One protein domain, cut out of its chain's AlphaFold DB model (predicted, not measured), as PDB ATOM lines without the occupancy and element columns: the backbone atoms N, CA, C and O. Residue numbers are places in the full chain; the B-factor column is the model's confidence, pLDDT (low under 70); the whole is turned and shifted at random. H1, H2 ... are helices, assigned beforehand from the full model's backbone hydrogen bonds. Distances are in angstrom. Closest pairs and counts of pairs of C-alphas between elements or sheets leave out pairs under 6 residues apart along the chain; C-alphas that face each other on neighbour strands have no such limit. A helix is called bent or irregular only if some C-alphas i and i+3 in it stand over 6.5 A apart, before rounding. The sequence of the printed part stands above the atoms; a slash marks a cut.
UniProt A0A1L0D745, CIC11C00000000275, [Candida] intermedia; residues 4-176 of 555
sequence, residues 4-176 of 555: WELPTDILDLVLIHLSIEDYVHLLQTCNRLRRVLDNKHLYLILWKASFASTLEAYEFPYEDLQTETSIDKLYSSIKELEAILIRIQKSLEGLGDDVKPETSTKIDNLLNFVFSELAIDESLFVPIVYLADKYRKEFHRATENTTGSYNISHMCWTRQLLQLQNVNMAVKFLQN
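What this domain is: This is residues 4 to 176 of the 555 residues of the protein "CIC11C00000000275" of [Candida] intermedia (UniProt A0A1L0D745). Five short to mid-length helices, H1 to H5, cluster at one end of the long H6; H7 folds back from its other end, and the H8 and H9 hairpin crosses H6 steeply. Residues 96 to 102 and 170 to 176 of H9 stick out. The printed part has 173 residues with nine named helices, H1 to H9, and no named strand: all helix, only just loose, close to compact, radius of gyration of the C-alphas 19.0 A, spans 63 by 49 by 31 A.

How they stand to each other: H1, residues 8 to 15, touches residues 42 to 46 alone of H4, residues 40 to 57; the closest C-alphas, of Leu 15 and Leu 46, are 5.5 A apart. H2, residues 20 to 29, and H3, residues 31 to 37, touch only at the corner, closest C-alphas Leu 27 and Arg 34, 4.7 A. H4 and H5, residues 62 to 68, form a hairpin, closest C-alphas Leu 55 and Tyr 62, 6.7 A. The hub H6, residues 71 to 92, touches H2 with residues 71 to 75 alone, closest C-alphas Asp 72 and Val 24, 6.6 A. H6 and H7, residues 101 to 118, form a hairpin and only just touch, with 3 pairs of C-alphas within 8 A, closest Ser 91 and Ile 107, 6.8 A. H8, residues 122 to 144, touches H6 at a steep tilt of 63 degrees, closest C-alphas Pro 127 and Ile 78, 5.0 A. H9, residues 152 to 176, forms a hairpin with H8, closest C-alphas Thr 158 and Ala 132, 5.2 A. Every O i to N i+4 pair is within hydrogen-bond range in H1, H2, H3, H6 and H9, against 12 of 14 in H4, 13 of 14 in H7, 17 of 19 in H8 and 0 of 3 in H5, where 3 of 4 O i to N i+3 pairs are.

Where its parts are: H1 begins at C-alpha 8 (-52.338, 65.533, -7.895). H4 is irregular, C-alphas 50 and 53 being 8.1 A apart, and H8 only just so, C-alphas 123 and 126 being 7.0 A apart. H6 is 31.6 A long, H8 34.1 A and H9 36.9 A, ending at C-alpha 176 (-46.332, 25.351, -23.900).

The domain as a whole: The C-alphas farthest apart, of Pro 7 and Asp 98, are 63.6 A apart. The printed part has no cut and no long link. Mean pLDDT of the printed part is 74.3; 64 residues are under 70, among them 91 to 120.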
ATOM      1  N   TRP A   4     -48.973  66.611   1.104       70.50
ATOM      2  CA  TRP A   4     -50.335  66.152   0.791       70.50
ATOM      3  C   TRP A   4     -51.353  67.273   0.523       70.50
ATOM      4  O   TRP A   4     -52.540  67.002   0.366       70.50
ATOM      5  N   GLU A   5     -50.916  68.532   0.539       79.62
ATOM      6  CA  GLU A   5     -51.717  69.695   0.131       79.62
ATOM      7  C   GLU A   5     -51.392  70.116  -1.314       79.62
ATOM      8  O   GLU A   5     -51.950  71.092  -1.813       79.62
ATOM      9  N   LEU A   6     -50.484  69.394  -1.984       81.44
ATOM     10  CA  LEU A   6     -50.113  69.628  -3.373       81.44
ATOM     11  C   LEU A   6     -51.185  69.094  -4.345       81.44
ATOM     12  O   LEU A   6     -51.836  68.090  -4.048       81.44
ATOM     13  N   PRO A   7     -51.349  69.724  -5.525       85.75
ATOM     14  CA  PRO A   7     -52.151  69.170  -6.616       85.75
ATOM     15  C   PRO A   7     -51.682  67.767  -7.026       85.75
ATOM     16  O   PRO A   7     -50.489  67.471  -6.962       85.75
ATOM     17  N   THR A   8     -52.609  66.930  -7.504       82.44
ATOM     18  CA  THR A   8     -52.338  65.533  -7.895       82.44
ATOM     19  C   THR A   8     -51.198  65.414  -8.905       82.44
ATOM     20  O   THR A   8     -50.291  64.629  -8.679       82.44
ATOM     21  N   ASP A   9     -51.148  66.266  -9.930       84.69
ATOM     22  CA  ASP A   9     -50.078  66.228 -10.940       84.69
ATOM     23  C   ASP A   9     -48.675  66.455 -10.342       84.69
ATOM     24  O   ASP A   9     -47.678  65.927 -10.830       84.69
ATOM     25  N   ILE A  10     -48.582  67.234  -9.257       86.25
ATOM     26  CA  ILE A  10     -47.319  67.455  -8.539       86.25
ATOM     27  C   ILE A  10     -46.997  66.256  -7.645       86.25
ATOM     28  O   ILE A  10     -45.835  65.869  -7.541       86.25
ATOM     29  N   LEU A  11     -48.009  65.651  -7.020       84.38
ATOM     30  CA  LEU A  11     -47.838  64.412  -6.263       84.38
ATOM     31  C   LEU A  11     -47.329  63.282  -7.165       84.38
ATOM     32  O   LEU A  11     -46.390  62.596  -6.772       84.38
ATOM     33  N   ASP A  12     -47.856  63.150  -8.384       86.31
ATOM     34  CA  ASP A  12     -47.393  62.188  -9.389       86.31
ATOM     35  C   ASP A  12     -45.882  62.343  -9.650       86.31
ATOM     36  O   ASP A  12     -45.133  61.365  -9.611       86.31
ATOM     37  N   LEU A  13     -45.414  63.586  -9.831       86.88
ATOM     38  CA  LEU A  13     -43.995  63.911 -10.039       86.88
ATOM     39  C   LEU A  13     -43.117  63.672  -8.807       86.88
ATOM     40  O   LEU A  13     -41.931  63.394  -8.945       86.88
ATOM     41  N   VAL A  14     -43.656  63.787  -7.597       86.06
ATOM     42  CA  VAL A  14     -42.897  63.447  -6.386       86.06
ATOM     43  C   VAL A  14     -42.773  61.931  -6.249       86.06
ATOM     44  O   VAL A  14     -41.695  61.423  -5.943       86.06
ATOM     45  N   LEU A  15     -43.865  61.200  -6.489       85.44
ATOM     46  CA  LEU A  15     -43.921  59.752  -6.300       85.44
ATOM     47  C   LEU A  15     -42.969  58.995  -7.229       85.44
ATOM     48  O   LEU A  15     -42.393  58.002  -6.801       85.44
ATOM     49  N   ILE A  16     -42.728  59.473  -8.453       88.00
ATOM     50  CA  ILE A  16     -41.732  58.866  -9.359       88.00
ATOM     51  C   ILE A  16     -40.291  58.905  -8.817       88.00
ATOM     52  O   ILE A  16     -39.431  58.196  -9.335       88.00
ATOM     53  N   HIS A  17     -40.013  59.722  -7.796       86.56
ATOM     54  CA  HIS A  17     -38.692  59.846  -7.176       86.56
ATOM     55  C   HIS A  17     -38.584  59.174  -5.803       86.56
ATOM     56  O   HIS A  17     -37.483  59.098  -5.258       86.56
ATOM     57  N   LEU A  18     -39.693  58.697  -5.234       86.69
ATOM     58  CA  LEU A  18     -39.674  58.011  -3.947       86.69
ATOM     59  C   LEU A  18     -39.287  56.545  -4.119       86.69
ATOM     60  O   LEU A  18     -39.684  55.887  -5.079       86.69
ATOM     61  N   SER A  19     -38.528  56.018  -3.157       86.62
ATOM     62  CA  SER A  19     -38.338  54.577  -3.065       86.62
ATOM     63  C   SER A  19     -39.604  53.907  -2.517       86.62
ATOM     64  O   SER A  19     -40.418  54.524  -1.828       86.62
ATOM     65  N   ILE A  20     -39.762  52.615  -2.802       87.75
ATOM     66  CA  ILE A  20     -40.867  51.803  -2.264       87.75
ATOM     67  C   ILE A  20     -40.841  51.795  -0.736       87.75
ATOM     68  O   ILE A  20     -41.884  51.884  -0.098       87.75
ATOM     69  N   GLU A  21     -39.644  51.722  -0.156       88.00
ATOM     70  CA  GLU A  21     -39.446  51.756   1.287       88.00
ATOM     71  C   GLU A  21     -39.919  53.080   1.889       88.00
ATOM     72  O   GLU A  21     -40.712  53.070   2.831       88.00
ATOM     73  N   ASP A  22     -39.504  54.209   1.305       88.50
ATOM     74  CA  ASP A  22     -39.919  55.535   1.768       88.50
ATOM     75  C   ASP A  22     -41.433  55.697   1.677       88.50
ATOM     76  O   ASP A  22     -42.062  56.214   2.597       88.50
ATOM     77  N   TYR A  23     -42.033  55.222   0.586       87.62
ATOM     78  CA  TYR A  23     -43.476  55.259   0.407       87.62
ATOM     79  C   TYR A  23     -44.208  54.446   1.477       87.62
ATOM     80  O   TYR A  23     -45.086  54.986   2.151       87.62
ATOM     81  N   VAL A  24     -43.837  53.177   1.687       88.00
ATOM     82  CA  VAL A  24     -44.476  52.326   2.704       88.00
ATOM     83  C   VAL A  24     -44.294  52.927   4.096       88.00
ATOM     84  O   VAL A  24     -45.258  53.018   4.856       88.00
ATOM     85  N   HIS A  25     -43.091  53.406   4.416       87.81
ATOM     86  CA  HIS A  25     -42.829  54.086   5.677       87.81
ATOM     87  C   HIS A  25     -43.724  55.327   5.834       87.81
ATOM     88  O   HIS A  25     -44.400  55.473   6.848       87.81
ATOM     89  N   LEU A  26     -43.827  56.190   4.818       83.50
ATOM     90  CA  LEU A  26     -44.700  57.371   4.845       83.50
ATOM     91  C   LEU A  26     -46.174  57.014   5.101       83.50
ATOM     92  O   LEU A  26     -46.840  57.703   5.883       83.50
ATOM     93  N   LEU A  27     -46.684  55.946   4.479       85.88
ATOM     94  CA  LEU A  27     -48.057  55.479   4.690       85.88
ATOM     95  C   LEU A  27     -48.283  54.927   6.102       85.88
ATOM     96  O   LEU A  27     -49.355  55.138   6.674       85.88
ATOM     97  N   GLN A  28     -47.294  54.232   6.667       84.56
ATOM     98  CA  GLN A  28     -47.365  53.663   8.015       84.56
ATOM     99  C   GLN A  28     -47.317  54.742   9.099       84.56
ATOM    100  O   GLN A  28     -48.044  54.662  10.089       84.56
ATOM    101  N   THR A  29     -46.500  55.776   8.904       84.94
ATOM    102  CA  THR A  29     -46.263  56.806   9.925       84.94
ATOM    103  C   THR A  29     -47.352  57.884   9.934       84.94
ATOM    104  O   THR A  29     -47.539  58.562  10.944       84.94
ATOM    105  N   CYS A  30     -48.108  58.061   8.841       82.81
ATOM    106  CA  CYS A  30     -49.106  59.125   8.733       82.81
ATOM    107  C   CYS A  30     -50.445  58.659   8.136       82.81
ATOM    108  O   CYS A  30     -50.642  58.609   6.923       82.81
ATOM    109  N   ASN A  31     -51.442  58.470   9.009       79.19
ATOM    110  CA  ASN A  31     -52.818  58.117   8.626       79.19
ATOM    111  C   ASN A  31     -53.462  59.099   7.629       79.19
ATOM    112  O   ASN A  31     -54.292  58.700   6.812       79.19
ATOM    113  N   ARG A  32     -53.114  60.392   7.698       79.31
ATOM    114  CA  ARG A  32     -53.638  61.406   6.770       79.31
ATOM    115  C   ARG A  32     -53.042  61.243   5.374       79.31
ATOM    116  O   ARG A  32     -53.794  61.302   4.409       79.31
ATOM    117  N   LEU A  33     -51.732  61.002   5.281       79.94
ATOM    118  CA  LEU A  33     -51.053  60.701   4.019       79.94
ATOM    119  C   LEU A  33     -51.578  59.411   3.409       79.94
ATOM    120  O   LEU A  33     -51.866  59.395   2.220       79.94
ATOM    121  N   ARG A  34     -51.800  58.380   4.232       81.81
ATOM    122  CA  ARG A  34     -52.401  57.128   3.777       81.81
ATOM    123  C   ARG A  34     -53.710  57.356   3.034       81.81
ATOM    124  O   ARG A  34     -53.843  56.923   1.906       81.81
ATOM    125  N   ARG A  35     -54.641  58.133   3.591       80.81
ATOM    126  CA  ARG A  35     -55.920  58.433   2.914       80.81
ATOM    127  C   ARG A  35     -55.775  59.161   1.571       80.81
ATOM    128  O   ARG A  35     -56.701  59.109   0.773       80.81
ATOM    129  N   VAL A  36     -54.671  59.877   1.358       81.50
ATOM    130  CA  VAL A  36     -54.415  60.648   0.132       81.50
ATOM    131  C   VAL A  36     -53.670  59.806  -0.906       81.50
ATOM    132  O   VAL A  36     -54.023  59.837  -2.080       81.50
ATOM    133  N   LEU A  37     -52.649  59.065  -0.471       79.88
ATOM    134  CA  LEU A  37     -51.721  58.332  -1.332       79.88
ATOM    135  C   LEU A  37     -52.143  56.884  -1.611       79.88
ATOM    136  O   LEU A  37     -51.755  56.347  -2.642       79.88
ATOM    137  N   ASP A  38     -52.967  56.273  -0.752       74.25
ATOM    138  CA  ASP A  38     -53.542  54.926  -0.919       74.25
ATOM    139  C   ASP A  38     -54.688  54.947  -1.955       74.25
ATOM    140  O   ASP A  38     -55.836  54.580  -1.706       74.25
ATOM    141  N   ASN A  39     -54.371  55.486  -3.133       78.44
ATOM    142  CA  ASN A  39     -55.200  55.543  -4.324       78.44
ATOM    143  C   ASN A  39     -54.517  54.713  -5.415       78.44
ATOM    144  O   ASN A  39     -53.329  54.892  -5.692       78.44
ATOM    145  N   LYS A  40     -55.294  53.854  -6.085       81.00
ATOM    146  CA  LYS A  40     -54.833  52.995  -7.184       81.00
ATOM    147  C   LYS A  40     -54.014  53.744  -8.249       81.00
ATOM    148  O   LYS A  40     -53.042  53.189  -8.741       81.00
ATOM    149  N   HIS A  41     -54.367  54.982  -8.604       83.94
ATOM    150  CA  HIS A  41     -53.618  55.780  -9.592       83.94
ATOM    151  C   HIS A  41     -52.190  56.102  -9.129       83.94
ATOM    152  O   HIS A  41     -51.224  55.763  -9.809       83.94
ATOM    153  N   LEU A  42     -52.058  56.694  -7.939       84.06
ATOM    154  CA  LEU A  42     -50.777  57.103  -7.348       84.06
ATOM    155  C   LEU A  42     -49.870  55.901  -7.061       84.06
ATOM    156  O   LEU A  42     -48.670  55.928  -7.333       84.06
ATOM    157  N   TYR A  43     -50.477  54.809  -6.604       80.44
ATOM    158  CA  TYR A  43     -49.846  53.502  -6.467       80.44
ATOM    159  C   TYR A  43     -49.191  53.020  -7.774       80.44
ATOM    160  O   TYR A  43     -48.019  52.632  -7.794       80.44
ATOM    161  N   LEU A  44     -49.932  53.070  -8.887       82.38
ATOM    162  CA  LEU A  44     -49.443  52.614 -10.190       82.38
ATOM    163  C   LEU A  44     -48.281  53.467 -10.704       82.38
ATOM    164  O   LEU A  44     -47.412  52.940 -11.398       82.38
ATOM    165  N   ILE A  45     -48.247  54.758 -10.372       86.75
ATOM    166  CA  ILE A  45     -47.138  55.648 -10.738       86.75
ATOM    167  C   ILE A  45     -45.844  55.188 -10.074       86.75
ATOM    168  O   ILE A  45     -44.859  54.949 -10.773       86.75
ATOM    169  N   LEU A  46     -45.863  54.998  -8.752       86.19
ATOM    170  CA  LEU A  46     -44.692  54.542  -8.006       86.19
ATOM    171  C   LEU A  46     -44.222  53.159  -8.479       86.19
ATOM    172  O   LEU A  46     -43.024  52.930  -8.674       86.19
ATOM    173  N   TRP A  47     -45.165  52.245  -8.724       83.94
ATOM    174  CA  TRP A  47     -44.839  50.920  -9.238       83.94
ATOM    175  C   TRP A  47     -44.164  50.980 -10.609       83.94
ATOM    176  O   TRP A  47     -43.126  50.353 -10.828       83.94
ATOM    177  N   LYS A  48     -44.734  51.751 -11.544       85.25
ATOM    178  CA  LYS A  48     -44.177  51.902 -12.894       85.25
ATOM    179  C   LYS A  48     -42.799  52.551 -12.858       85.25
ATOM    180  O   LYS A  48     -41.904  52.071 -13.548       85.25
ATOM    181  N   ALA A  49     -42.619  53.586 -12.040       84.81
ATOM    182  CA  ALA A  49     -41.329  54.248 -11.865       84.81
ATOM    183  C   ALA A  49     -40.247  53.286 -11.354       84.81
ATOM    184  O   ALA A  49     -39.103  53.360 -11.794       84.81
ATOM    185  N   SER A  50     -40.624  52.354 -10.475       83.19
ATOM    186  CA  SER A  50     -39.688  51.413  -9.857       83.19
ATOM    187  C   SER A  50     -39.351  50.208 -10.743       83.19
ATOM    188  O   SER A  50     -38.215  49.739 -10.721       83.19
ATOM    189  N   PHE A  51     -40.316  49.689 -11.517       84.50
ATOM    190  CA  PHE A  51     -40.172  48.369 -12.150       84.50
ATOM    191  C   PHE A  51     -40.485  48.289 -13.641       84.50
ATOM    192  O   PHE A  51     -40.064  47.318 -14.266       84.50
ATOM    193  N   ALA A  52     -41.206  49.245 -14.239       84.19
ATOM    194  CA  ALA A  52     -41.773  49.051 -15.580       84.19
ATOM    195  C   ALA A  52     -40.714  48.744 -16.647       84.19
ATOM    196  O   ALA A  52     -40.871  47.797 -17.410       84.19
ATOM    197  N   SER A  53     -39.620  49.508 -16.671       83.31
ATOM    198  CA  SER A  53     -38.531  49.307 -17.636       83.31
ATOM    199  C   SER A  53     -37.859  47.945 -17.478       83.31
ATOM    200  O   SER A  53     -37.502  47.311 -18.469       83.31
ATOM    201  N   THR A  54     -37.705  47.488 -16.237       84.19
ATOM    202  CA  THR A  54     -37.109  46.194 -15.938       84.19
ATOM    203  C   THR A  54     -38.036  45.067 -16.369       84.19
ATOM    204  O   THR A  54     -37.616  44.211 -17.136       84.19
ATOM    205  N   LEU A  55     -39.308  45.087 -15.963       86.06
ATOM    206  CA  LEU A  55     -40.271  44.043 -16.335       86.06
ATOM    207  C   LEU A  55     -40.459  43.948 -17.850       86.06
ATOM    208  O   LEU A  55     -40.525  42.846 -18.390       86.06
ATOM    209  N   GLU A  56     -40.445  45.086 -18.541       86.31
ATOM    210  CA  GLU A  56     -40.454  45.132 -20.000       86.31
ATOM    211  C   GLU A  56     -39.209  44.470 -20.616       86.31
ATOM    212  O   GLU A  56     -39.335  43.720 -21.580       86.31
ATOM    213  N   ALA A  57     -38.014  44.693 -20.055       84.94
ATOM    214  CA  ALA A  57     -36.780  44.062 -20.536       84.94
ATOM    215  C   ALA A  57     -36.825  42.528 -20.432       84.94
ATOM    216  O   ALA A  57     -36.357  41.832 -21.333       84.94
ATOM    217  N   TYR A  58     -37.429  42.009 -19.362       85.81
ATOM    218  CA  TYR A  58     -37.618  40.574 -19.143       85.81
ATOM    219  C   TYR A  58     -38.833  39.992 -19.875       85.81
ATOM    220  O   TYR A  58     -39.083  38.794 -19.744       85.81
ATOM    221  N   GLU A  59     -39.593  40.806 -20.619       84.06
ATOM    222  CA  GLU A  59     -40.901  40.445 -21.186       84.06
ATOM    223  C   GLU A  59     -41.804  39.743 -20.151       84.06
ATOM    224  O   GLU A  59     -42.499  38.775 -20.461       84.06
ATOM    225  N   PHE A  60     -41.741  40.202 -18.895       83.75
ATOM    226  CA  PHE A  60     -42.528  39.654 -17.795       83.75
ATOM    227  C   PHE A  60     -43.967  40.186 -17.899       83.75
ATOM    228  O   PHE A  60     -44.132  41.399 -18.083       83.75
ATOM    229  N   PRO A  61     -45.004  39.331 -17.798       72.94
ATOM    230  CA  PRO A  61     -46.400  39.730 -17.977       72.94
ATOM    231  C   PRO A  61     -46.843  40.667 -16.845       72.94
ATOM    232  O   PRO A  61     -47.281  40.261 -15.774       72.94
ATOM    233  N   TYR A  62     -46.667  41.965 -17.075       63.34
ATOM    234  CA  TYR A  62     -46.852  43.010 -16.073       63.34
ATOM    235  C   TYR A  62     -48.328  43.303 -15.764       63.34
ATOM    236  O   TYR A  62     -48.660  43.729 -14.656       63.34
ATOM    237  N   GLU A  63     -49.201  43.110 -16.751       63.59
ATOM    238  CA  GLU A  63     -50.601  43.538 -16.694       63.59
ATOM    239  C   GLU A  63     -51.406  42.746 -15.652       63.59
ATOM    240  O   GLU A  63     -52.227  43.338 -14.954       63.59
ATOM    241  N   ASP A  64     -51.071  41.470 -15.439       56.25
ATOM    242  CA  ASP A  64     -51.759  40.589 -14.482       56.25
ATOM    243  C   ASP A  64     -51.351  40.866 -13.019       56.25
ATOM    244  O   ASP A  64     -52.160  40.789 -12.089       56.25
ATOM    245  N   LEU A  65     -50.103  41.293 -12.793       57.59
ATOM    246  CA  LEU A  65     -49.551  41.542 -11.451       57.59
ATOM    247  C   LEU A  65     -50.078  42.823 -10.806       57.59
ATOM    248  O   LEU A  65     -50.191  42.894  -9.579       57.59
ATOM    249  N   GLN A  66     -50.400  43.837 -11.619       58.81
ATOM    250  CA  GLN A  66     -50.954  45.111 -11.146       58.81
ATOM    251  C   GLN A  66     -52.303  44.941 -10.438       58.81
ATOM    252  O   GLN A  66     -52.673  45.772  -9.606       58.81
ATOM    253  N   THR A  67     -53.060  43.908 -10.807       55.22
ATOM    254  CA  THR A  67     -54.382  43.613 -10.252       55.22
ATOM    255  C   THR A  67     -54.331  42.800  -8.964       55.22
ATOM    256  O   THR A  67     -55.223  42.959  -8.134       55.22
ATOM    257  N   GLU A  68     -53.288  41.991  -8.759       53.03
ATOM    258  CA  GLU A  68     -53.219  41.034  -7.643       53.03
ATOM    259  C   GLU A  68     -52.233  41.411  -6.523       53.03
ATOM    260  O   GLU A  68     -52.368  40.929  -5.393       53.03
ATOM    261  N   THR A  69     -51.249  42.279  -6.786       62.00
ATOM    262  CA  THR A  69     -50.181  42.595  -5.818       62.00
ATOM    263  C   THR A  69     -50.246  44.054  -5.372       62.00
ATOM    264  O   THR A  69     -50.203  44.950  -6.208       62.00
ATOM    265  N   SER A  70     -50.336  44.304  -4.057       75.94
ATOM    266  CA  SER A  70     -50.184  45.641  -3.457       75.94
ATOM    267  C   SER A  70     -48.710  45.960  -3.153       75.94
ATOM    268  O   SER A  70     -47.890  45.052  -3.020       75.94
ATOM    269  N   ILE A  71     -48.361  47.242  -2.987       80.44
ATOM    270  CA  ILE A  71     -46.980  47.693  -2.688       80.44
ATOM    271  C   ILE A  71     -46.570  47.187  -1.310       80.44
ATOM    272  O   ILE A  71     -45.433  46.763  -1.135       80.44
ATOM    273  N   ASP A  72     -47.511  47.152  -0.367       79.62
ATOM    274  CA  ASP A  72     -47.296  46.571   0.956       79.62
ATOM    275  C   ASP A  72     -46.959  45.081   0.861       79.62
ATOM    276  O   ASP A  72     -46.014  44.626   1.504       79.62
ATOM    277  N   LYS A  73     -47.685  44.325   0.020       83.75
ATOM    278  CA  LYS A  73     -47.404  42.904  -0.214       83.75
ATOM    279  C   LYS A  73     -46.025  42.729  -0.848       83.75
ATOM    280  O   LYS A  73     -45.224  41.968  -0.317       83.75
ATOM    281  N   LEU A  74     -45.703  43.492  -1.895       85.62
ATOM    282  CA  LEU A  74     -44.371  43.466  -2.505       85.62
ATOM    283  C   LEU A  74     -43.273  43.754  -1.474       85.62
ATOM    284  O   LEU A  74     -42.297  43.016  -1.389       85.62
ATOM    285  N   TYR A  75     -43.420  44.825  -0.694       88.38
ATOM    286  CA  TYR A  75     -42.422  45.219   0.296       88.38
ATOM    287  C   TYR A  75     -42.287  44.183   1.416       88.38
ATOM    288  O   TYR A  75     -41.178  43.922   1.881       88.38
ATOM    289  N   SER A  76     -43.387  43.533   1.812       88.75
ATOM    290  CA  SER A  76     -43.335  42.405   2.746       88.75
ATOM    291  C   SER A  76     -42.554  41.218   2.175       88.75
ATOM    292  O   SER A  76     -41.674  40.705   2.864       88.75
ATOM    293  N   SER A  77     -42.765  40.866   0.901       88.94
ATOM    294  CA  SER A  77     -42.011  39.810   0.212       88.94
ATOM    295  C   SER A  77     -40.530  40.159   0.055       88.94
ATOM    296  O   SER A  77     -39.677  39.290   0.205       88.94
ATOM    297  N   ILE A  78     -40.200  41.434  -0.188       91.12
ATOM    298  CA  ILE A  78     -38.810  41.916  -0.199       91.12
ATOM    299  C   ILE A  78     -38.163  41.673   1.170       91.12
ATOM    300  O   ILE A  78     -37.101  41.059   1.233       91.12
ATOM    301  N   LYS A  79     -38.808  42.093   2.268       91.88
ATOM    302  CA  LYS A  79     -38.277  41.902   3.631       91.88
ATOM    303  C   LYS A  79     -38.101  40.437   4.005       91.88
ATOM    304  O   LYS A  79     -37.112  40.079   4.642       91.88
ATOM    305  N   GLU A  80     -39.065  39.603   3.638       89.69
ATOM    306  CA  GLU A  80     -39.000  38.166   3.877       89.69
ATOM    307  C   GLU A  80     -37.826  37.535   3.123       89.69
ATOM    308  O   GLU A  80     -37.027  36.808   3.717       89.69
ATOM    309  N   LEU A  81     -37.651  37.892   1.849       88.56
ATOM    310  CA  LEU A  81     -36.529  37.424   1.045       88.56
ATOM    311  C   LEU A  81     -35.180  37.892   1.613       88.56
ATOM    312  O   LEU A  81     -34.263  37.084   1.733       88.56
ATOM    313  N   GLU A  82     -35.052  39.152   2.040       89.25
ATOM    314  CA  GLU A  82     -33.839  39.635   2.721       89.25
ATOM    315  C   GLU A  82     -33.539  38.840   3.999       89.25
ATOM    316  O   GLU A  82     -32.389  38.470   4.246       89.25
ATOM    317  N   ALA A  83     -34.559  38.528   4.804       87.19
ATOM    318  CA  ALA A  83     -34.393  37.724   6.013       87.19
ATOM    319  C   ALA A  83     -33.909  36.298   5.697       87.19
ATOM    320  O   ALA A  83     -33.064  35.758   6.419       87.19
ATOM    321  N   ILE A  84     -34.400  35.703   4.606       82.44
ATOM    322  CA  ILE A  84     -33.931  34.406   4.108       82.44
ATOM    323  C   ILE A  84     -32.463  34.491   3.681       82.44
ATOM    324  O   ILE A  84     -31.668  33.650   4.101       82.44
ATOM    325  N   LEU A  85     -32.069  35.513   2.915       79.00
ATOM    326  CA  LEU A  85     -30.679  35.701   2.478       79.00
ATOM    327  C   LEU A  85     -29.716  35.838   3.666       79.00
ATOM    328  O   LEU A  85     -28.686  35.165   3.706       79.00
ATOM    329  N   ILE A  86     -30.099  36.620   4.679       81.19
ATOM    330  CA  ILE A  86     -29.339  36.756   5.929       81.19
ATOM    331  C   ILE A  86     -29.225  35.406   6.645       81.19
ATOM    332  O   ILE A  86     -28.173  35.070   7.190       81.19
ATOM    333  N   ARG A  87     -30.303  34.616   6.671       76.12
ATOM    334  CA  ARG A  87     -30.294  33.283   7.283       76.12
ATOM    335  C   ARG A  87     -29.362  32.328   6.538       76.12
ATOM    336  O   ARG A  87     -28.648  31.578   7.200       76.12
ATOM    337  N   ILE A  88     -29.350  32.365   5.206       69.50
ATOM    338  CA  ILE A  88     -28.431  31.577   4.374       69.50
ATOM    339  C   ILE A  88     -26.991  31.952   4.692       69.50
ATOM    340  O   ILE A  88     -26.212  31.079   5.057       69.50
ATOM    341  N   GLN A  89     -26.655  33.240   4.651       71.25
ATOM    342  CA  GLN A  89     -25.314  33.706   4.987       71.25
ATOM    343  C   GLN A  89     -24.886  33.242   6.382       71.25
ATOM    344  O   GLN A  89     -23.846  32.609   6.513       71.25
ATOM    345  N   LYS A  90     -25.701  33.481   7.415       71.88
ATOM    346  CA  LYS A  90     -25.388  33.062   8.793       71.88
ATOM    347  C   LYS A  90     -25.223  31.553   8.944       71.88
ATOM    348  O   LYS A  90     -24.508  31.106   9.831       71.88
ATOM    349  N   SER A  91     -25.916  30.772   8.117       66.19
ATOM    350  CA  SER A  91     -25.800  29.309   8.120       66.19
ATOM    351  C   SER A  91     -24.528  28.826   7.416       66.19
ATOM    352  O   SER A  91     -24.109  27.699   7.658       66.19
ATOM    353  N   LEU A  92     -23.931  29.664   6.560       62.16
ATOM    354  CA  LEU A  92     -22.714  29.376   5.798       62.16
ATOM    355  C   LEU A  92     -21.451  30.032   6.391       62.16
ATOM    356  O   LEU A  92     -20.336  29.611   6.091       62.16
ATOM    357  N   GLU A  93     -21.601  31.053   7.236       61.34
ATOM    358  CA  GLU A  93     -20.502  31.739   7.918       61.34
ATOM    359  C   GLU A  93     -19.743  30.800   8.871       61.34
ATOM    360  O   GLU A  93     -20.318  30.210   9.784       61.34
ATOM    361  N   GLY A  94     -18.421  30.703   8.690       47.16
ATOM    362  CA  GLY A  94     -17.538  29.941   9.585       47.16
ATOM    363  C   GLY A  94     -17.475  28.435   9.316       47.16
ATOM    364  O   GLY A  94     -16.880  27.710  10.114       47.16
ATOM    365  N   LEU A  95     -18.046  27.958   8.205       53.97
ATOM    366  CA  LEU A  95     -17.811  26.602   7.713       53.97
ATOM    367  C   LEU A  95     -16.401  26.526   7.107       53.97
ATOM    368  O   LEU A  95     -16.175  26.978   5.987       53.97
ATOM    369  N   GLY A  96     -15.445  26.007   7.878       48.62
ATOM    370  CA  GLY A  96     -14.212  25.436   7.328       48.62
ATOM    371  C   GLY A  96     -14.457  24.017   6.803       48.62
ATOM    372  O   GLY A  96     -15.582  23.524   6.870       48.62
ATOM    373  N   ASP A  97     -13.404  23.339   6.342       46.16
ATOM    374  CA  ASP A  97     -13.492  21.993   5.745       46.16
ATOM    375  C   ASP A  97     -14.087  20.919   6.691       46.16
ATOM    376  O   ASP A  97     -14.633  19.915   6.234       46.16
ATOM    377  N   ASP A  98     -14.078  21.150   8.010       46.16
ATOM    378  CA  ASP A  98     -14.591  20.232   9.038       46.16
ATOM    379  C   ASP A  98     -16.067  20.495   9.417       46.16
ATOM    380  O   ASP A  98     -16.418  20.761  10.576       46.16
ATOM    381  N   VAL A  99     -16.977  20.426   8.441       54.53
ATOM    382  CA  VAL A  99     -18.424  20.556   8.691       54.53
ATOM    383  C   VAL A  99     -18.976  19.274   9.325       54.53
ATOM    384  O   VAL A  99     -18.976  18.204   8.721       54.53
ATOM    385  N   LYS A 100     -19.508  19.367  10.552       58.56
ATOM    386  CA  LYS A 100     -20.196  18.237  11.207       58.56
ATOM    387  C   LYS A 100     -21.414  17.777  10.377       58.56
ATOM    388  O   LYS A 100     -22.156  18.638   9.897       58.56
ATOM    389  N   PRO A 101     -21.714  16.464  10.303       55.56
ATOM    390  CA  PRO A 101     -22.824  15.926   9.499       55.56
ATOM    391  C   PRO A 101     -24.190  16.582   9.776       55.56
ATOM    392  O   PRO A 101     -24.945  16.874   8.857       55.56
ATOM    393  N   GLU A 102     -24.485  16.896  11.038       59.44
ATOM    394  CA  GLU A 102     -25.739  17.540  11.465       59.44
ATOM    395  C   GLU A 102     -25.878  18.990  10.967       59.44
ATOM    396  O   GLU A 102     -26.990  19.486  10.763       59.44
ATOM    397  N   THR A 103     -24.752  19.685  10.781       59.09
ATOM    398  CA  THR A 103     -24.697  21.030  10.197       59.09
ATOM    399  C   THR A 103     -24.874  20.954   8.679       59.09
ATOM    400  O   THR A 103     -25.616  21.768   8.132       59.09
ATOM    401  N   SER A 104     -24.310  19.929   8.025       58.22
ATOM    402  CA  SER A 104     -24.532  19.636   6.596       58.22
ATOM    403  C   SER A 104     -26.018  19.448   6.288       58.22
ATOM    404  O   SER A 104     -26.562  20.166   5.461       58.22
ATOM    405  N   THR A 105     -26.731  18.600   7.041       63.00
ATOM    406  CA  THR A 105     -28.163  18.339   6.793       63.00
ATOM    407  C   THR A 105     -29.036  19.594   6.921       63.00
ATOM    408  O   THR A 105     -30.029  19.752   6.212       63.00
ATOM    409  N   LYS A 106     -28.692  20.522   7.825       65.19
ATOM    410  CA  LYS A 106     -29.416  21.800   7.961       65.19
ATOM    411  C   LYS A 106     -29.175  22.729   6.772       65.19
ATOM    412  O   LYS A 106     -30.105  23.427   6.373       65.19
ATOM    413  N   ILE A 107     -27.958  22.737   6.234       63.19
ATOM    414  CA  ILE A 107     -27.602  23.496   5.032       63.19
ATOM    415  C   ILE A 107     -28.310  22.892   3.821       63.19
ATOM    416  O   ILE A 107     -28.965  23.627   3.093       63.19
ATOM    417  N   ASP A 108     -28.286  21.569   3.670       61.94
ATOM    418  CA  ASP A 108     -28.955  20.863   2.573       61.94
ATOM    419  C   ASP A 108     -30.464  21.130   2.570       61.94
ATOM    420  O   ASP A 108     -31.040  21.456   1.537       61.94
ATOM    421  N   ASN A 109     -31.111  21.099   3.740       64.31
ATOM    422  CA  ASN A 109     -32.528  21.449   3.865       64.31
ATOM    423  C   ASN A 109     -32.814  22.914   3.499       64.31
ATOM    424  O   ASN A 109     -33.840  23.208   2.891       64.31
ATOM    425  N   LEU A 110     -31.918  23.837   3.866       63.53
ATOM    426  CA  LEU A 110     -32.051  25.253   3.526       63.53
ATOM    427  C   LEU A 110     -31.863  25.494   2.023       63.53
ATOM    428  O   LEU A 110     -32.630  26.242   1.426       63.53
ATOM    429  N   LEU A 111     -30.872  24.846   1.411       62.34
ATOM    430  CA  LEU A 111     -30.628  24.898  -0.029       62.34
ATOM    431  C   LEU A 111     -31.791  24.275  -0.804       62.34
ATOM    432  O   LEU A 111     -32.272  24.879  -1.757       62.34
ATOM    433  N   ASN A 112     -32.295  23.125  -0.355       62.22
ATOM    434  CA  ASN A 112     -33.469  22.489  -0.939       62.22
ATOM    435  C   ASN A 112     -34.673  23.429  -0.912       62.22
ATOM    436  O   ASN A 112     -35.239  23.674  -1.967       62.22
ATOM    437  N   PHE A 113     -34.992  24.046   0.230       66.88
ATOM    438  CA  PHE A 113     -36.050  25.061   0.319       66.88
ATOM    439  C   PHE A 113     -35.858  26.205  -0.696       66.88
ATOM    440  O   PHE A 113     -36.791  26.591  -1.400       66.88
ATOM    441  N   VAL A 114     -34.630  26.716  -0.840       61.03
ATOM    442  CA  VAL A 114     -34.312  27.769  -1.819       61.03
ATOM    443  C   VAL A 114     -34.574  27.309  -3.259       61.03
ATOM    444  O   VAL A 114     -35.201  28.040  -4.028       61.03
ATOM    445  N   PHE A 115     -34.123  26.111  -3.635       59.31
ATOM    446  CA  PHE A 115     -34.250  25.605  -5.004       59.31
ATOM    447  C   PHE A 115     -35.645  25.061  -5.339       59.31
ATOM    448  O   PHE A 115     -36.056  25.150  -6.493       59.31
ATOM    449  N   SER A 116     -36.373  24.498  -4.373       58.28
ATOM    450  CA  SER A 116     -37.672  23.859  -4.607       58.28
ATOM    451  C   SER A 116     -38.871  24.757  -4.333       58.28
ATOM    452  O   SER A 116     -39.945  24.461  -4.840       58.28
ATOM    453  N   GLU A 117     -38.723  25.818  -3.535       68.69
ATOM    454  CA  GLU A 117     -39.838  26.709  -3.181       68.69
ATOM    455  C   GLU A 117     -39.615  28.129  -3.716       68.69
ATOM    456  O   GLU A 117     -40.429  28.630  -4.490       68.69
ATOM    457  N   LEU A 118     -38.482  28.766  -3.399       68.44
ATOM    458  CA  LEU A 118     -38.257  30.176  -3.765       68.44
ATOM    459  C   LEU A 118     -37.944  30.382  -5.252       68.44
ATOM    460  O   LEU A 118     -38.344  31.377  -5.854       68.44
ATOM    461  N   ALA A 119     -37.191  29.463  -5.853       64.44
ATOM    462  CA  ALA A 119     -36.741  29.577  -7.237       64.44
ATOM    463  C   ALA A 119     -37.859  29.387  -8.277       64.44
ATOM    464  O   ALA A 119     -37.698  29.796  -9.428       64.44
ATOM    465  N   ILE A 120     -38.973  28.764  -7.882       64.75
ATOM    466  CA  ILE A 120     -40.094  28.443  -8.773       64.75
ATOM    467  C   ILE A 120     -41.316  29.351  -8.579       64.75
ATOM    468  O   ILE A 120     -42.209  29.343  -9.429       64.75
ATOM    469  N   ASP A 121     -41.359  30.127  -7.490       76.50
ATOM    470  CA  ASP A 121     -42.443  31.062  -7.186       76.50
ATOM    471  C   ASP A 121     -42.303  32.351  -8.012       76.50
ATOM    472  O   ASP A 121     -41.451  33.200  -7.743       76.50
ATOM    473  N   GLU A 122     -43.156  32.515  -9.023       79.00
ATOM    474  CA  GLU A 122     -43.144  33.685  -9.913       79.00
ATOM    475  C   GLU A 122     -43.451  35.001  -9.186       79.00
ATOM    476  O   GLU A 122     -43.024  36.067  -9.639       79.00
ATOM    477  N   SER A 123     -44.138  34.955  -8.036       80.19
ATOM    478  CA  SER A 123     -44.440  36.154  -7.247       80.19
ATOM    479  C   SER A 123     -43.178  36.798  -6.661       80.19
ATOM    480  O   SER A 123     -43.154  38.004  -6.397       80.19
ATOM    481  N   LEU A 124     -42.093  36.023  -6.538       84.25
ATOM    482  CA  LEU A 124     -40.797  36.489  -6.056       84.25
ATOM    483  C   LEU A 124     -39.926  37.112  -7.150       84.25
ATOM    484  O   LEU A 124     -38.911  37.723  -6.815       84.25
ATOM    485  N   PHE A 125     -40.317  37.054  -8.427       86.50
ATOM    486  CA  PHE A 125     -39.522  37.628  -9.515       86.50
ATOM    487  C   PHE A 125     -39.211  39.119  -9.290       86.50
ATOM    488  O   PHE A 125     -38.051  39.535  -9.320       86.50
ATOM    489  N   VAL A 126     -40.237  39.927  -8.993       86.69
ATOM    490  CA  VAL A 126     -40.080  41.373  -8.749       86.69
ATOM    491  C   VAL A 126     -39.254  41.656  -7.479       86.69
ATOM    492  O   VAL A 126     -38.306  42.442  -7.574       86.69
ATOM    493  N   PRO A 127     -39.518  41.015  -6.317       88.69
ATOM    494  CA  PRO A 127     -38.640  41.098  -5.146       88.69
ATOM    495  C   PRO A 127     -37.170  40.750  -5.418       88.69
ATOM    496  O   PRO A 127     -36.276  41.477  -4.983       88.69
ATOM    497  N   ILE A 128     -36.902  39.667  -6.155       88.00
ATOM    498  CA  ILE A 128     -35.540  39.221  -6.481       88.00
ATOM    499  C   ILE A 128     -34.826  40.276  -7.331       88.00
ATOM    500  O   ILE A 128     -33.692  40.650  -7.028       88.00
ATOM    501  N   VAL A 129     -35.494  40.794  -8.365       87.19
ATOM    502  CA  VAL A 129     -34.962  41.858  -9.229       87.19
ATOM    503  C   VAL A 129     -34.654  43.125  -8.428       87.19
ATOM    504  O   VAL A 129     -33.595  43.727  -8.621       87.19
ATOM    505  N   TYR A 130     -35.551  43.519  -7.517       88.94
ATOM    506  CA  TYR A 130     -35.349  44.672  -6.639       88.94
ATOM    507  C   TYR A 130     -34.076  44.523  -5.796       88.94
ATOM    508  O   TYR A 130     -33.227  45.416  -5.785       88.94
ATOM    509  N   LEU A 131     -33.915  43.380  -5.119       87.75
ATOM    510  CA  LEU A 131     -32.753  43.130  -4.266       87.75
ATOM    511  C   LEU A 131     -31.455  42.988  -5.063       87.75
ATOM    512  O   LEU A 131     -30.422  43.496  -4.631       87.75
ATOM    513  N   ALA A 132     -31.498  42.367  -6.243       82.19
ATOM    514  CA  ALA A 132     -30.338  42.273  -7.126       82.19
ATOM    515  C   ALA A 132     -29.818  43.665  -7.535       82.19
ATOM    516  O   ALA A 132     -28.611  43.912  -7.504       82.19
ATOM    517  N   ASP A 133     -30.715  44.599  -7.873       81.44
ATOM    518  CA  ASP A 133     -30.342  45.981  -8.196       81.44
ATOM    519  C   ASP A 133     -29.845  46.751  -6.960       81.44
ATOM    520  O   ASP A 133     -28.814  47.429  -7.025       81.44
ATOM    521  N   LYS A 134     -30.524  46.596  -5.813       85.44
ATOM    522  CA  LYS A 134     -30.113  47.181  -4.526       85.44
ATOM    523  C   LYS A 134     -28.687  46.767  -4.154       85.44
ATOM    524  O   LYS A 134     -27.827  47.633  -3.992       85.44
ATOM    525  N   TYR A 135     -28.405  45.465  -4.093       79.12
ATOM    526  CA  TYR A 135     -27.091  44.957  -3.689       79.12
ATOM    527  C   TYR A 135     -25.995  45.265  -4.706       79.12
ATOM    528  O   TYR A 135     -24.857  45.523  -4.318       79.12
ATOM    529  N   ARG A 136     -26.319  45.325  -6.003       74.44
ATOM    530  CA  ARG A 136     -25.367  45.794  -7.015       74.44
ATOM    531  C   ARG A 136     -24.985  47.261  -6.804       74.44
ATOM    532  O   ARG A 136     -23.808  47.604  -6.901       74.44
ATOM    533  N   LYS A 137     -25.952  48.138  -6.517       78.00
ATOM    534  CA  LYS A 137     -25.687  49.558  -6.224       78.00
ATOM    535  C   LYS A 137     -24.848  49.721  -4.958       78.00
ATOM    536  O   LYS A 137     -23.930  50.537  -4.944       78.00
ATOM    537  N   GLU A 138     -25.144  48.948  -3.916       75.25
ATOM    538  CA  GLU A 138     -24.351  48.920  -2.682       75.25
ATOM    539  C   GLU A 138     -22.912  48.463  -2.945       75.25
ATOM    540  O   GLU A 138     -21.976  49.127  -2.501       75.25
ATOM    541  N   PHE A 139     -22.732  47.400  -3.734       69.00
ATOM    542  CA  PHE A 139     -21.418  46.921  -4.155       69.00
ATOM    543  C   PHE A 139     -20.619  48.005  -4.890       69.00
ATOM    544  O   PHE A 139     -19.498  48.310  -4.483       69.00
ATOM    545  N   HIS A 140     -21.198  48.641  -5.914       67.88
ATOM    546  CA  HIS A 140     -20.515  49.702  -6.662       67.88
ATOM    547  C   HIS A 140     -20.103  50.876  -5.762       67.88
ATOM    548  O   HIS A 140     -18.941  51.287  -5.774       67.88
ATOM    549  N   ARG A 141     -21.004  51.349  -4.892       70.50
ATOM    550  CA  ARG A 141     -20.690  52.411  -3.920       70.50
ATOM    551  C   ARG A 141     -19.575  52.015  -2.954       70.50
ATOM    552  O   ARG A 141     -18.771  52.864  -2.573       70.50
ATOM    553  N   ALA A 142     -19.527  50.754  -2.528       65.12
ATOM    554  CA  ALA A 142     -18.474  50.266  -1.642       65.12
ATOM    555  C   ALA A 142     -17.115  50.211  -2.356       65.12
ATOM    556  O   ALA A 142     -16.106  50.607  -1.772       65.12
ATOM    557  N   THR A 143     -17.095  49.794  -3.629       64.31
ATOM    558  CA  THR A 143     -15.870  49.773  -4.445       64.31
ATOM    559  C   THR A 143     -15.326  51.169  -4.748       64.31
ATOM    560  O   THR A 143     -14.114  51.357  -4.737       64.31
ATOM    561  N   GLU A 144     -16.195  52.165  -4.949       69.19
ATOM    562  CA  GLU A 144     -15.794  53.559  -5.189       69.19
ATOM    563  C   GLU A 144     -15.207  54.223  -3.931       69.19
ATOM    564  O   GLU A 144     -14.249  54.989  -4.016       69.19
ATOM    565  N   ASN A 145     -15.738  53.900  -2.748       58.34
ATOM    566  CA  ASN A 145     -15.359  54.560  -1.495       58.34
ATOM    567  C   ASN A 145     -14.179  53.904  -0.748       58.34
ATOM    568  O   ASN A 145     -13.842  54.372   0.338       58.34
ATOM    569  N   THR A 146     -13.564  52.836  -1.289       51.31
ATOM    570  CA  THR A 146     -12.368  52.099  -0.776       51.31
ATOM    571  C   THR A 146     -12.362  51.663   0.705       51.31
ATOM    572  O   THR A 146     -11.413  51.030   1.156       51.31
ATOM    573  N   THR A 147     -13.421  51.941   1.466       47.88
ATOM    574  CA  THR A 147     -13.492  51.781   2.930       47.88
ATOM    575  C   THR A 147     -14.743  51.036   3.402       47.88
ATOM    576  O   THR A 147     -14.892  50.773   4.593       47.88
ATOM    577  N   GLY A 148     -15.647  50.668   2.488       46.28
ATOM    578  CA  GLY A 148     -16.875  49.950   2.823       46.28
ATOM    579  C   GLY A 148     -16.673  48.437   2.860       46.28
ATOM    580  O   GLY A 148     -16.235  47.851   1.870       46.28
ATOM    581  N   SER A 149     -17.054  47.786   3.961       49.84
ATOM    582  CA  SER A 149     -17.362  46.356   3.939       49.84
ATOM    583  C   SER A 149     -18.745  46.165   3.310       49.84
ATOM    584  O   SER A 149     -19.703  46.852   3.660       49.84
ATOM    585  N   TYR A 150     -18.857  45.260   2.344       57.72
ATOM    586  CA  TYR A 150     -20.128  44.924   1.710       57.72
ATOM    587  C   TYR A 150     -20.254  43.408   1.602       57.72
ATOM    588  O   TYR A 150     -19.269  42.667   1.582       57.72
ATOM    589  N   ASN A 151     -21.495  42.944   1.560       59.94
ATOM    590  CA  ASN A 151     -21.795  41.533   1.633       59.94
ATOM    591  C   ASN A 151     -21.929  40.925   0.233       59.94
ATOM    592  O   ASN A 151     -23.016  40.893  -0.345       59.94
ATOM    593  N   ILE A 152     -20.811  40.424  -0.295       60.62
ATOM    594  CA  ILE A 152     -20.747  39.727  -1.590       60.62
ATOM    595  C   ILE A 152     -21.783  38.591  -1.660       60.62
ATOM    596  O   ILE A 152     -22.361  38.354  -2.721       60.62
ATOM    597  N   SER A 153     -22.076  37.921  -0.536       61.94
ATOM    598  CA  SER A 153     -22.975  36.764  -0.522       61.94
ATOM    599  C   SER A 153     -24.403  37.118  -0.952       61.94
ATOM    600  O   SER A 153     -24.991  36.391  -1.749       61.94
ATOM    601  N   HIS A 154     -24.943  38.263  -0.520       65.81
ATOM    602  CA  HIS A 154     -26.298  38.693  -0.880       65.81
ATOM    603  C   HIS A 154     -26.434  38.987  -2.380       65.81
ATOM    604  O   HIS A 154     -27.422  38.607  -3.013       65.81
ATOM    605  N   MET A 155     -25.411  39.606  -2.975       66.19
ATOM    606  CA  MET A 155     -25.351  39.841  -4.418       66.19
ATOM    607  C   MET A 155     -25.272  38.520  -5.201       66.19
ATOM    608  O   MET A 155     -25.985  38.343  -6.188       66.19
ATOM    609  N   CYS A 156     -24.442  37.571  -4.760       62.62
ATOM    610  CA  CYS A 156     -24.330  36.260  -5.404       62.62
ATOM    611  C   CYS A 156     -25.644  35.469  -5.337       62.62
ATOM    612  O   CYS A 156     -26.091  34.934  -6.352       62.62
ATOM    613  N   TRP A 157     -26.295  35.435  -4.172       69.44
ATOM    614  CA  TRP A 157     -27.549  34.708  -3.985       69.44
ATOM    615  C   TRP A 157     -28.711  35.300  -4.779       69.44
ATOM    616  O   TRP A 157     -29.444  34.559  -5.429       69.44
ATOM    617  N   THR A 158     -28.863  36.624  -4.791       72.81
ATOM    618  CA  THR A 158     -29.905  37.279  -5.605       72.81
ATOM    619  C   THR A 158     -29.687  37.064  -7.097       72.81
ATOM    620  O   THR A 158     -30.647  36.813  -7.824       72.81
ATOM    621  N   ARG A 159     -28.430  37.065  -7.559       67.75
ATOM    622  CA  ARG A 159     -28.092  36.715  -8.942       67.75
ATOM    623  C   ARG A 159     -28.446  35.262  -9.273       67.75
ATOM    624  O   ARG A 159     -29.001  35.006 -10.338       67.75
ATOM    625  N   GLN A 160     -28.160  34.328  -8.368       68.50
ATOM    626  CA  GLN A 160     -28.488  32.913  -8.551       68.50
ATOM    627  C   GLN A 160     -30.004  32.672  -8.588       68.50
ATOM    628  O   GLN A 160     -30.492  31.964  -9.465       68.50
ATOM    629  N   LEU A 161     -30.759  33.291  -7.679       72.25
ATOM    630  CA  LEU A 161     -32.223  33.217  -7.650       72.25
ATOM    631  C   LEU A 161     -32.848  33.770  -8.933       72.25
ATOM    632  O   LEU A 161     -33.738  33.146  -9.507       72.25
ATOM    633  N   LEU A 162     -32.343  34.907  -9.418       76.56
ATOM    634  CA  LEU A 162     -32.791  35.496 -10.677       76.56
ATOM    635  C   LEU A 162     -32.520  34.562 -11.861       76.56
ATOM    636  O   LEU A 162     -33.368  34.423 -12.739       76.56
ATOM    637  N   GLN A 163     -31.364  33.890 -11.871       70.62
ATOM    638  CA  GLN A 163     -31.041  32.918 -12.909       70.62
ATOM    639  C   GLN A 163     -32.030  31.753 -12.930       70.62
ATOM    640  O   GLN A 163     -32.511  31.378 -13.994       70.62
ATOM    641  N   LEU A 164     -32.362  31.199 -11.766       70.19
ATOM    642  CA  LEU A 164     -33.302  30.082 -11.675       70.19
ATOM    643  C   LEU A 164     -34.712  30.479 -12.129       70.19
ATOM    644  O   LEU A 164     -35.347  29.727 -12.865       70.19
ATOM    645  N   GLN A 165     -35.165  31.680 -11.767       77.06
ATOM    646  CA  GLN A 165     -36.443  32.225 -12.230       77.06
ATOM    647  C   GLN A 165     -36.468  32.399 -13.756       77.06
ATOM    648  O   GLN A 165     -37.428  32.003 -14.413       77.06
ATOM    649  N   ASN A 166     -35.385  32.917 -14.345       73.94
ATOM    650  CA  ASN A 166     -35.257  33.042 -15.799       73.94
ATOM    651  C   ASN A 166     -35.302  31.675 -16.498       73.94
ATOM    652  O   ASN A 166     -36.003  31.522 -17.498       73.94
ATOM    653  N   VAL A 167     -34.603  30.675 -15.956       68.50
ATOM    654  CA  VAL A 167     -34.654  29.297 -16.462       68.50
ATOM    655  C   VAL A 167     -36.078  28.746 -16.381       68.50
ATOM    656  O   VAL A 167     -36.586  28.233 -17.372       68.50
ATOM    657  N   ASN A 168     -36.761  28.902 -15.245       70.62
ATOM    658  CA  ASN A 168     -38.141  28.445 -15.069       70.62
ATOM    659  C   ASN A 168     -39.093  29.070 -16.108       70.62
ATOM    660  O   ASN A 168     -39.889  28.365 -16.727       70.62
ATOM    661  N   MET A 169     -38.964  30.376 -16.367       76.00
ATOM    662  CA  MET A 169     -39.734  31.059 -17.413       76.00
ATOM    663  C   MET A 169     -39.481  30.467 -18.806       76.00
ATOM    664  O   MET A 169     -40.437  30.193 -19.535       76.00
ATOM    665  N   ALA A 170     -38.216  30.214 -19.155       70.25
ATOM    666  CA  ALA A 170     -37.857  29.617 -20.440       70.25
ATOM    667  C   ALA A 170     -38.451  28.213 -20.600       70.25
ATOM    668  O   ALA A 170     -39.036  27.891 -21.632       70.25
ATOM    669  N   VAL A 171     -38.355  27.384 -19.556       66.38
ATOM    670  CA  VAL A 171     -38.917  26.027 -19.539       66.38
ATOM    671  C   VAL A 171     -40.426  26.061 -19.754       66.38
ATOM    672  O   VAL A 171     -40.934  25.343 -20.617       66.38
ATOM    673  N   LYS A 172     -41.144  26.933 -19.034       71.31
ATOM    674  CA  LYS A 172     -42.594  27.110 -19.205       71.31
ATOM    675  C   LYS A 172     -42.955  27.538 -20.624       71.31
ATOM    676  O   LYS A 172     -43.923  27.020 -21.182       71.31
ATOM    677  N   PHE A 173     -42.193  28.452 -21.222       73.88
ATOM    678  CA  PHE A 173     -42.403  28.847 -22.612       73.88
ATOM    679  C   PHE A 173     -42.221  27.656 -23.563       73.88
ATOM    680  O   PHE A 173     -43.108  27.358 -24.361       73.88
ATOM    681  N   LEU A 174     -41.107  26.930 -23.441       64.81
ATOM    682  CA  LEU A 174     -40.742  25.835 -24.344       64.81
ATOM    683  C   LEU A 174     -41.717  24.651 -24.268       64.81
ATOM    684  O   LEU A 174     -42.038  24.062 -25.300       64.81
ATOM    685  N   GLN A 175     -42.243  24.347 -23.078       62.31
ATOM    686  CA  GLN A 175     -43.256  23.304 -22.870       62.31
ATOM    687  C   GLN A 175     -44.611  23.642 -23.493       62.31
ATOM    688  O   GLN A 175     -45.273  22.762 -24.038       62.31
ATOM    689  N   ASN A 176     -45.025  24.908 -23.414       65.88
ATOM    690  CA  ASN A 176     -46.332  25.351 -23.900       65.88
ATOM    691  C   ASN A 176     -46.307  25.803 -25.370       65.88
ATOM    692  O   ASN A 176     -47.359  25.926 -25.997       65.88
TER     693      ASN A 176